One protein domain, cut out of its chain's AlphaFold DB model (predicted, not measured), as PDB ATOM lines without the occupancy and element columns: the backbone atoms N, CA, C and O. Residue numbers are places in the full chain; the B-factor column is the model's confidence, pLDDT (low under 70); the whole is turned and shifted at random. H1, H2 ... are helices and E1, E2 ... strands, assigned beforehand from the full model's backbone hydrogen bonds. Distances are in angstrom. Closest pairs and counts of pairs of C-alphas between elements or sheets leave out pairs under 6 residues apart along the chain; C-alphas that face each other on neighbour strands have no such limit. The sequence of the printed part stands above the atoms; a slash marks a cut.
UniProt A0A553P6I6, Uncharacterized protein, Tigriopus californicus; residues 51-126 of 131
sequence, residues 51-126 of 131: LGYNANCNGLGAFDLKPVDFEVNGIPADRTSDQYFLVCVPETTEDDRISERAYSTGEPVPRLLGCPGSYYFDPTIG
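This is residues 51 to 126 of the 131 residues of an uncharacterized protein of Tigriopus californicus (UniProt A0A553P6I6). With little regular structure, the domain is a narrow antiparallel sheet, E1 - E2 - E3, among long loops; its long strands E2 and E3 run through the middle, and small H1 lies far out at one end. The printed part has 76 residues, 25 of them in named elements, mostly strand: E1, E2, H1, E3, E4 along the chain. It is loose, with a radius of gyration of the C-alphas of 14.2 A, and spans 43 by 26 by 22 A.

Inner strand E2, residues 84 to 90, is antiparallel to E3, residues 108 to 114, at 150 degrees; N 87 and O 111, 3.0 A apart, are within hydrogen-bond range. Edge strand E1, residues 65 to 67, forms a hairpin with E2 at 149 degrees; N 86 and O 66, 2.8 A apart, are within that range. E4, residues 120 to 122, pairs with no named strand; its closest C-alphas with E2 are those of Phe 121 and Tyr 84, 6.6 A. H1, residues 94 to 98, is not on the sheet; its O i to N i+4 pair is within range.

E2 measures 19.7 A and E3 18.9 A. E1 begins at C-alpha 65 (170.749, 139.375, 203.652); E4 ends at C-alpha 122 (174.318, 147.392, 199.174).

The farthest C-alphas, Ala 77 and Ser 99, are 42.9 A apart. The E1 to E2 link is long. The printed part has no cut; no printed residue is under 70 in pLDDT.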
ATOM      1  N   LEU A  51     168.404 142.108 223.175       92.31
ATOM      2  CA  LEU A  51     169.330 143.243 223.127       92.31
ATOM      3  C   LEU A  51     168.651 144.574 222.776       92.31
ATOM      4  O   LEU A  51     169.324 145.601 222.691       92.31
ATOM      5  N   GLY A  52     167.334 144.573 222.564       92.44
ATOM      6  CA  GLY A  52     166.557 145.754 222.197       92.44
ATOM      7  C   GLY A  52     166.537 146.071 220.700       92.44
ATOM      8  O   GLY A  52     166.078 147.148 220.325       92.44
ATOM      9  N   TYR A  53     167.003 145.166 219.833       94.31
ATOM     10  CA  TYR A  53     166.896 145.341 218.384       94.31
ATOM     11  C   TYR A  53     165.603 144.715 217.864       94.31
ATOM     12  O   TYR A  53     165.365 143.520 218.036       94.31
ATOM     13  N   ASN A  54     164.787 145.494 217.155       95.00
ATOM     14  CA  ASN A  54     163.573 144.995 216.503       95.00
ATOM     15  C   ASN A  54     163.898 144.264 215.183       95.00
ATOM     16  O   ASN A  54     163.457 144.652 214.103       95.00
ATOM     17  N   ALA A  55     164.727 143.227 215.279       94.62
ATOM     18  CA  ALA A  55     165.199 142.424 214.163       94.62
ATOM     19  C   ALA A  55     164.345 141.157 213.991       94.62
ATOM     20  O   ALA A  55     163.960 140.505 214.965       94.62
ATOM     21  N   ASN A  56     164.080 140.783 212.738       94.50
ATOM     22  CA  ASN A  56     163.427 139.527 212.363       94.50
ATOM     23  C   ASN A  56     163.815 139.113 210.931       94.50
ATOM     24  O   ASN A  56     164.332 139.932 210.166       94.50
ATOM     25  N   CYS A  57     163.518 137.858 210.592       95.94
ATOM     26  CA  CYS A  57     163.740 137.242 209.280       95.94
ATOM     27  C   CYS A  57     162.425 136.919 208.552       95.94
ATOM     28  O   CYS A  57     162.339 135.962 207.787       95.94
ATOM     29  N   ASN A  58     161.367 137.696 208.803       92.81
ATOM     30  CA  ASN A  58     160.049 137.401 208.251       92.81
ATOM     31  C   ASN A  58     160.065 137.459 206.720       92.81
ATOM     32  O   ASN A  58     160.400 138.484 206.133       92.81
ATOM     33  N   GLY A  59     159.649 136.363 206.081       92.69
ATOM     34  CA  GLY A  59     159.632 136.253 204.621       92.69
ATOM     35  C   GLY A  59     161.014 136.077 203.985       92.69
ATOM     36  O   GLY A  59     161.112 136.182 202.765       92.69
ATOM     37  N   LEU A  60     162.050 135.812 204.786       95.56
ATOM     38  CA  LEU A  60     163.414 135.546 204.336       95.56
ATOM     39  C   LEU A  60     163.790 134.084 204.592       95.56
ATOM     40  O   LEU A  60     163.348 133.469 205.564       95.56
ATOM     41  N   GLY A  61     164.606 133.530 203.702       96.00
ATOM     42  CA  GLY A  61     165.211 132.215 203.844       96.00
ATOM     43  C   GLY A  61     166.507 132.242 204.651       96.00
ATOM     44  O   GLY A  61     167.034 133.288 205.036       96.00
ATOM     45  N   ALA A  62     167.053 131.051 204.892       95.38
ATOM     46  CA  ALA A  62     168.386 130.918 205.453       95.38
ATOM     47  C   ALA A  62     169.441 131.523 204.510       95.38
ATOM     48  O   ALA A  62     169.444 131.276 203.307       95.38
ATOM     49  N   PHE A  63     170.362 132.265 205.112       95.19
ATOM     50  CA  PHE A  63     171.460 133.037 204.530       95.19
ATOM     51  C   PHE A  63     171.058 134.266 203.712       95.19
ATOM     52  O   PHE A  63     171.939 134.934 203.167       95.19
ATOM     53  N   ASP A  64     169.773 134.621 203.680       96.81
ATOM     54  CA  ASP A  64     169.341 135.878 203.083       96.81
ATOM     55  C   ASP A  64     169.887 137.072 203.873       96.81
ATOM     56  O   ASP A  64     169.985 137.059 205.107       96.81
ATOM     57  N   LEU A  65     170.229 138.122 203.129       97.25
ATOM     58  CA  LEU A  65     170.749 139.375 203.652       97.25
ATOM     59  C   LEU A  65     169.712 140.479 203.468       97.25
ATOM     60  O   LEU A  65     169.084 140.575 202.413       97.25
ATOM     61  N   LYS A  66     169.571 141.355 204.462       95.56
ATOM     62  CA  LYS A  66     168.735 142.555 204.339       95.56
ATOM     63  C   LYS A  66     169.368 143.763 205.026       95.56
ATOM     64  O   LYS A  66     170.103 143.587 206.001       95.56
ATOM     65  N   PRO A  67     169.089 144.991 204.556       96.19
ATOM     66  CA  PRO A  67     169.541 146.179 205.261       96.19
ATOM     67  C   PRO A  67     168.857 146.253 206.626       96.19
ATOM     68  O   PRO A  67     167.780 145.681 206.835       96.19
ATOM     69  N   VAL A  68     169.474 146.969 207.560       95.19
ATOM     70  CA  VAL A  68     168.808 147.275 208.822       95.19
ATOM     71  C   VAL A  68     167.620 148.208 208.567       95.19
ATOM     72  O   VAL A  68     167.758 149.273 207.971       95.19
ATOM     73  N   ASP A  69     166.452 147.794 209.049       93.19
ATOM     74  CA  ASP A  69     165.161 148.481 208.949       93.19
ATOM     75  C   ASP A  69     164.629 148.940 210.323       93.19
ATOM     76  O   ASP A  69     163.442 149.224 210.484       93.19
ATOM     77  N   PHE A  70     165.513 149.029 211.322       93.00
ATOM     78  CA  PHE A  70     165.219 149.431 212.699       93.00
ATOM     79  C   PHE A  70     166.304 150.362 213.263       93.00
ATOM     80  O   PHE A  70     167.373 150.535 212.683       93.00
ATOM     81  N   GLU A  71     166.040 150.972 214.419       91.50
ATOM     82  CA  GLU A  71     167.021 151.813 215.110       91.50
ATOM     83  C   GLU A  71     168.122 150.961 215.757       91.50
ATOM     84  O   GLU A  71     167.858 150.122 216.623       91.50
ATOM     85  N   VAL A  72     169.372 151.186 215.349       91.12
ATOM     86  CA  VAL A  72     170.540 150.553 215.969       91.12
ATOM     87  C   VAL A  72     171.093 151.491 217.034       91.12
ATOM     88  O   VAL A  72     171.696 152.518 216.729       91.12
ATOM     89  N   ASN A  73     170.905 151.126 218.298       87.31
ATOM     90  CA  ASN A  73     171.487 151.853 219.419       87.31
ATOM     91  C   ASN A  73     172.963 151.478 219.616       87.31
ATOM     92  O   ASN A  73     173.359 150.334 219.406       87.31
ATOM     93  N   GLY A  74     173.780 152.437 220.059       88.00
ATOM     94  CA  GLY A  74     175.186 152.182 220.397       88.00
ATOM     95  C   GLY A  74     176.140 152.090 219.202       88.00
ATOM     96  O   GLY A  74     177.243 151.567 219.360       88.00
ATOM     97  N   ILE A  75     175.750 152.607 218.029       90.75
ATOM     98  CA  ILE A  75     176.656 152.749 216.878       90.75
ATOM     99  C   ILE A  75     177.913 153.540 217.305       90.75
ATOM    100  O   ILE A  75     177.780 154.625 217.882       90.75
ATOM    101  N   PRO A  76     179.131 153.023 217.044       90.31
ATOM    102  CA  PRO A  76     180.374 153.766 217.249       90.31
ATOM    103  C   PRO A  76     180.380 155.111 216.508       90.31
ATOM    104  O   PRO A  76     179.840 155.224 215.416       90.31
ATOM    105  N   ALA A  77     181.014 156.139 217.079       90.69
ATOM    106  CA  ALA A  77     180.956 157.507 216.543       90.69
ATOM    107  C   ALA A  77     181.532 157.670 215.119       90.69
ATOM    108  O   ALA A  77     181.244 158.658 214.450       90.69
ATOM    109  N   ASP A  78     182.359 156.728 214.673       90.81
ATOM    110  CA  ASP A  78     182.963 156.657 213.343       90.81
ATOM    111  C   ASP A  78     182.140 155.826 212.347       90.81
ATOM    112  O   ASP A  78     182.618 155.541 211.249       90.81
ATOM    113  N   ARG A  79     180.920 155.421 212.724       92.50
ATOM    114  CA  ARG A  79     180.069 154.533 211.935       92.50
ATOM    115  C   ARG A  79     178.643 155.044 211.785       92.50
ATOM    116  O   ARG A  79     178.156 155.852 212.573       92.50
ATOM    117  N   THR A  80     177.959 154.522 210.775       93.62
ATOM    118  CA  THR A  80     176.564 154.841 210.439       93.62
ATOM    119  C   THR A  80     175.734 153.568 210.260       93.62
ATOM    120  O   THR A  80     176.272 152.470 210.111       93.62
ATOM    121  N   SER A  81     174.404 153.685 210.330       93.56
ATOM    122  CA  SER A  81     173.485 152.534 210.316       93.56
ATOM    123  C   SER A  81     173.465 151.768 208.989       93.56
ATOM    124  O   SER A  81     173.250 150.563 208.988       93.56
ATOM    125  N   ASP A  82     173.716 152.442 207.869       94.69
ATOM    126  CA  ASP A  82     173.849 151.865 206.520       94.69
ATOM    127  C   ASP A  82     175.098 150.984 206.344       94.69
ATOM    128  O   ASP A  82     175.208 150.217 205.388       94.69
ATOM    129  N   GLN A  83     176.026 151.027 207.299       96.44
ATOM    130  CA  GLN A  83     177.129 150.078 207.380       96.44
ATOM    131  C   GLN A  83     176.746 148.781 208.087       96.44
ATOM    132  O   GLN A  83     177.612 147.924 208.256       96.44
ATOM    133  N   TYR A  84     175.504 148.638 208.550       97.06
ATOM    134  CA  TYR A  84     175.020 147.442 209.222       97.06
ATOM    135  C   TYR A  84     173.907 146.773 208.422       97.06
ATOM    136  O   TYR A  84     173.098 147.415 207.752       97.06
ATOM    137  N   PHE A  85     173.860 145.452 208.513       97.44
ATOM    138  CA  PHE A  85     172.887 144.614 207.828       97.44
ATOM    139  C   PHE A  85     172.577 143.378 208.666       97.44
ATOM    140  O   PHE A  85     173.299 143.042 209.609       97.44
ATOM    141  N   LEU A  86     171.484 142.706 208.328       97.56
ATOM    142  CA  LEU A  86     171.137 141.422 208.911       97.56
ATOM    143  C   LEU A  86     171.488 140.295 207.950       97.56
ATOM    144  O   LEU A  86     171.263 140.413 206.747       97.56
ATOM    145  N   VAL A  87     171.967 139.189 208.510       97.50
ATOM    146  CA  VAL A  87     171.916 137.869 207.875       97.50
ATOM    147  C   VAL A  87     170.944 136.997 208.649       97.50
ATOM    148  O   VAL A  87     170.962 136.978 209.880       97.50
ATOM    149  N   CYS A  88     170.098 136.276 207.933       96.94
ATOM    150  CA  CYS A  88     169.217 135.278 208.514       96.94
ATOM    151  C   CYS A  88     169.941 133.938 208.529       96.94
ATOM    152  O   CYS A  88     170.346 133.464 207.479       96.94
ATOM    153  N   VAL A  89     170.147 133.316 209.682       95.69
ATOM    154  CA  VAL A  89     170.784 131.990 209.763       95.69
ATOM    155  C   VAL A  89     169.858 131.008 210.463       95.69
ATOM    156  O   VAL A  89     169.067 131.445 211.292       95.69
ATOM    157  N   PRO A  90     169.924 129.703 210.161       94.94
ATOM    158  CA  PRO A  90     169.138 128.724 210.901       94.94
ATOM    159  C   PRO A  90     169.475 128.773 212.397       94.94
ATOM    160  O   PRO A  90     170.651 128.713 212.765       94.94
ATOM    161  N   GLU A  91     168.457 128.870 213.250       92.06
ATOM    162  CA  GLU A  91     168.618 128.802 214.704       92.06
ATOM    163  C   GLU A  91     169.161 127.434 215.132       92.06
ATOM    164  O   GLU A  91     168.738 126.391 214.622       92.06
ATOM    165  N   THR A  92     170.090 127.419 216.090       86.25
ATOM    166  CA  THR A  92     170.519 126.176 216.739       86.25
ATOM    167  C   THR A  92     169.419 125.683 217.675       86.25
ATOM    168  O   THR A  92     169.245 126.209 218.776       86.25
ATOM    169  N   THR A  93     168.696 124.646 217.257       86.69
ATOM    170  CA  THR A  93     167.638 124.032 218.069       86.69
ATOM    171  C   THR A  93     168.218 123.179 219.198       86.69
ATOM    172  O   THR A  93     169.378 122.768 219.165       86.69
ATOM    173  N   GLU A  94     167.396 122.848 220.194       85.00
ATOM    174  CA  GLU A  94     167.795 121.909 221.250       85.00
ATOM    175  C   GLU A  94     168.150 120.524 220.682       85.00
ATOM    176  O   GLU A  94     169.119 119.902 221.111       85.00
ATOM    177  N   ASP A  95     167.430 120.072 219.652       88.19
ATOM    178  CA  ASP A  95     167.745 118.823 218.958       88.19
ATOM    179  C   ASP A  95     169.112 118.894 218.263       88.19
ATOM    180  O   ASP A  95     169.862 117.914 218.290       88.19
ATOM    181  N   ASP A  96     169.479 120.042 217.679       86.94
ATOM    182  CA  ASP A  96     170.811 120.247 217.092       86.94
ATOM    183  C   ASP A  96     171.912 120.129 218.152       86.94
ATOM    184  O   ASP A  96     172.949 119.512 217.891       86.94
ATOM    185  N   ARG A  97     171.665 120.648 219.362       81.38
ATOM    186  CA  ARG A  97     172.588 120.560 220.504       81.38
ATOM    187  C   ARG A  97     172.724 119.126 221.010       81.38
ATOM    188  O   ARG A  97     173.840 118.630 221.130       81.38
ATOM    189  N   ILE A  98     171.605 118.437 221.248       86.75
ATOM    190  CA  ILE A  98     171.585 117.052 221.754       86.75
ATOM    191  C   ILE A  98     172.225 116.084 220.754       86.75
ATOM    192  O   ILE A  98     172.892 115.131 221.153       86.75
ATOM    193  N   SER A  99     172.009 116.305 219.456       89.19
ATOM    194  CA  SER A  99     172.571 115.455 218.403       89.19
ATOM    195  C   SER A  99     173.970 115.873 217.939       89.19
ATOM    196  O   SER A  99     174.486 115.261 217.004       89.19
ATOM    197  N   GLU A 100     174.580 116.873 218.591       84.81
ATOM    198  CA  GLU A 100     175.907 117.424 218.272       84.81
ATOM    199  C   GLU A 100     176.077 117.702 216.768       84.81
ATOM    200  O   GLU A 100     177.098 117.385 216.146       84.81
ATOM    201  N   ARG A 101     175.035 118.257 216.139       82.44
ATOM    202  CA  ARG A 101     175.056 118.516 214.698       82.44
ATOM    203  C   ARG A 101     176.088 119.578 214.360       82.44
ATOM    204  O   ARG A 101     176.188 120.617 214.999       82.44
ATOM    205  N   ALA A 102     176.779 119.354 213.245       84.00
ATOM    206  CA  ALA A 102     177.700 120.333 212.675       84.00
ATOM    207  C   ALA A 102     176.990 121.551 212.044       84.00
ATOM    208  O   ALA A 102     177.660 122.462 211.566       84.00
ATOM    209  N   TYR A 103     175.655 121.545 211.974       83.88
ATOM    210  CA  TYR A 103     174.855 122.612 211.384       83.88
ATOM    211  C   TYR A 103     173.511 122.756 212.101       83.88
ATOM    212  O   TYR A 103     172.925 121.767 212.541       83.88
ATOM    213  N   SER A 104     173.028 123.993 212.167       89.88
ATOM    214  CA  SER A 104     171.726 124.361 212.723       89.88
ATOM    215  C   SER A 104     170.587 124.060 211.747       89.88
ATOM    216  O   SER A 104     170.758 124.200 210.530       89.88
ATOM    217  N   THR A 105     169.421 123.667 212.263       91.12
ATOM    218  CA  THR A 105     168.254 123.288 211.445       91.12
ATOM    219  C   THR A 105     166.972 124.054 211.753       91.12
ATOM    220  O   THR A 105     165.956 123.807 211.103       91.12
ATOM    221  N   GLY A 106     167.009 124.983 212.709       91.56
ATOM    222  CA  GLY A 106     165.852 125.776 213.104       91.56
ATOM    223  C   GLY A 106     165.415 126.807 212.067       91.56
ATOM    224  O   GLY A 106     166.019 126.975 211.003       91.56
ATOM    225  N   GLU A 107     164.348 127.523 212.412       93.88
ATOM    226  CA  GLU A 107     163.860 128.647 211.616       93.88
ATOM    227  C   GLU A 107     164.927 129.753 211.510       93.88
ATOM    228  O   GLU A 107     165.762 129.899 212.411       93.88
ATOM    229  N   PRO A 108     164.938 130.546 210.424       96.19
ATOM    230  CA  PRO A 108     165.908 131.619 210.273       96.19
ATOM    231  C   PRO A 108     165.761 132.696 211.357       96.19
ATOM    232  O   PRO A 108     164.705 133.311 211.517       96.19
ATOM    233  N   VAL A 109     166.860 132.982 212.051       95.94
ATOM    234  CA  VAL A 109     166.986 134.042 213.055       95.94
ATOM    235  C   VAL A 109     167.998 135.100 212.606       95.94
ATOM    236  O   VAL A 109     168.974 134.784 211.919       95.94
ATOM    237  N   PRO A 110     167.775 136.380 212.949       97.19
ATOM    238  CA  PRO A 110     168.626 137.463 212.478       97.19
ATOM    239  C   PRO A 110     169.921 137.557 213.292       97.19
ATOM    240  O   PRO A 110     169.897 137.576 214.522       97.19
ATOM    241  N   ARG A 111     171.045 137.741 212.599       96.88
ATOM    242  CA  ARG A 111     172.326 138.183 213.165       96.88
ATOM    243  C   ARG A 111     172.694 139.542 212.580       96.88
ATOM    244  O   ARG A 111     172.533 139.760 211.382       96.88
ATOM    245  N   LEU A 112     173.169 140.455 213.425       97.25
ATOM    246  CA  LEU A 112     173.533 141.823 213.044       97.25
ATOM    247  C   LEU A 112     175.019 141.901 212.704       97.25
ATOM    248  O   LEU A 112     175.860 141.672 213.565       97.25
ATOM    249  N   LEU A 113     175.347 142.262 211.468       96.81
ATOM    250  CA  LEU A 113     176.723 142.420 211.008       96.81
ATOM    251  C   LEU A 113     176.990 143.859 210.598       96.81
ATOM    252  O   LEU A 113     176.091 144.582 210.175       96.81
ATOM    253  N   GLY A 114     178.253 144.257 210.719       95.69
ATOM    254  CA  GLY A 114     178.757 145.515 210.194       95.69
ATOM    255  C   GLY A 114     179.724 145.268 209.044       95.69
ATOM    256  O   GLY A 114     180.589 144.397 209.130       95.69
ATOM    257  N   CYS A 115     179.632 146.077 207.997       96.88
ATOM    258  CA  CYS A 115     180.625 146.149 206.939       96.88
ATOM    259  C   CYS A 115     182.008 146.548 207.487       96.88
ATOM    260  O   CYS A 115     182.105 147.212 208.528       96.88
ATOM    261  N   PRO A 116     183.103 146.139 206.832       94.81
ATOM    262  CA  PRO A 116     184.442 146.536 207.244       94.81
ATOM    263  C   PRO A 116     184.702 148.021 206.948       94.81
ATOM    264  O   PRO A 116     184.252 148.551 205.937       94.81
ATOM    265  N   GLY A 117     185.481 148.688 207.804       92.75
ATOM    266  CA  GLY A 117     185.941 150.063 207.575       92.75
ATOM    267  C   GLY A 117     184.805 151.054 207.293       92.75
ATOM    268  O   GLY A 117     183.831 151.117 208.039       92.75
ATOM    269  N   SER A 118     184.949 151.823 206.210       93.88
ATOM    270  CA  SER A 118     183.969 152.810 205.740       93.88
ATOM    271  C   SER A 118     182.983 152.258 204.704       93.88
ATOM    272  O   SER A 118     182.309 153.042 204.049       93.88
ATOM    273  N   TYR A 119     182.929 150.940 204.494       97.44
ATOM    274  CA  TYR A 119     182.049 150.347 203.488       97.44
ATOM    275  C   TYR A 119     180.590 150.389 203.963       97.44
ATOM    276  O   TYR A 119     180.328 150.300 205.168       97.44
ATOM    277  N   TYR A 120     179.660 150.457 203.014       96.38
ATOM    278  CA  TYR A 120     178.211 150.435 203.240       96.38
ATOM    279  C   TYR A 120     177.598 149.167 202.661       96.38
ATOM    280  O   TYR A 120     178.121 148.610 201.698       96.38
ATOM    281  N   PHE A 121     176.497 148.694 203.233       97.56
ATOM    282  CA  PHE A 121     175.814 147.518 202.707       97.56
ATOM    283  C   PHE A 121     174.931 147.891 201.510       97.56
ATOM    284  O   PHE A 121     173.999 148.682 201.650       97.56
ATOM    285  N   ASP A 122     175.190 147.292 200.345       96.88
ATOM    286  CA  ASP A 122     174.318 147.392 199.174       96.88
ATOM    287  C   ASP A 122     173.361 146.184 199.129       96.88
ATOM    288  O   ASP A 122     173.788 145.063 198.817       96.88
ATOM    289  N   PRO A 123     172.057 146.381 199.404       94.31
ATOM    290  CA  PRO A 123     171.078 145.299 199.405       94.31
ATOM    291  C   PRO A 123     170.749 144.771 198.002       94.31
ATOM    292  O   PRO A 123     170.177 143.692 197.884       94.31
ATOM    293  N   THR A 124     171.101 145.497 196.937       94.56
ATOM    294  CA  THR A 124     170.838 145.099 195.543       94.56
ATOM    295  C   THR A 124     171.720 143.928 195.125       94.56
ATOM    296  O   THR A 124     171.296 143.056 194.369       94.56
ATOM    297  N   ILE A 125     172.959 143.923 195.618       94.12
ATOM    298  CA  ILE A 125     173.974 142.910 195.307       94.12
ATOM    299  C   ILE A 125     174.364 142.067 196.528       94.12
ATOM    300  O   ILE A 125     175.141 141.124 196.387       94.12
ATOM    301  N   GLY A 126     173.830 142.384 197.711       94.94
ATOM    302  CA  GLY A 126     174.021 141.607 198.936       94.94
ATOM    303  C   GLY A 126     175.457 141.639 199.456       94.94
ATOM    304  O   GLY A 126     175.970 140.617 199.904       94.94
TER     305      GLY A 126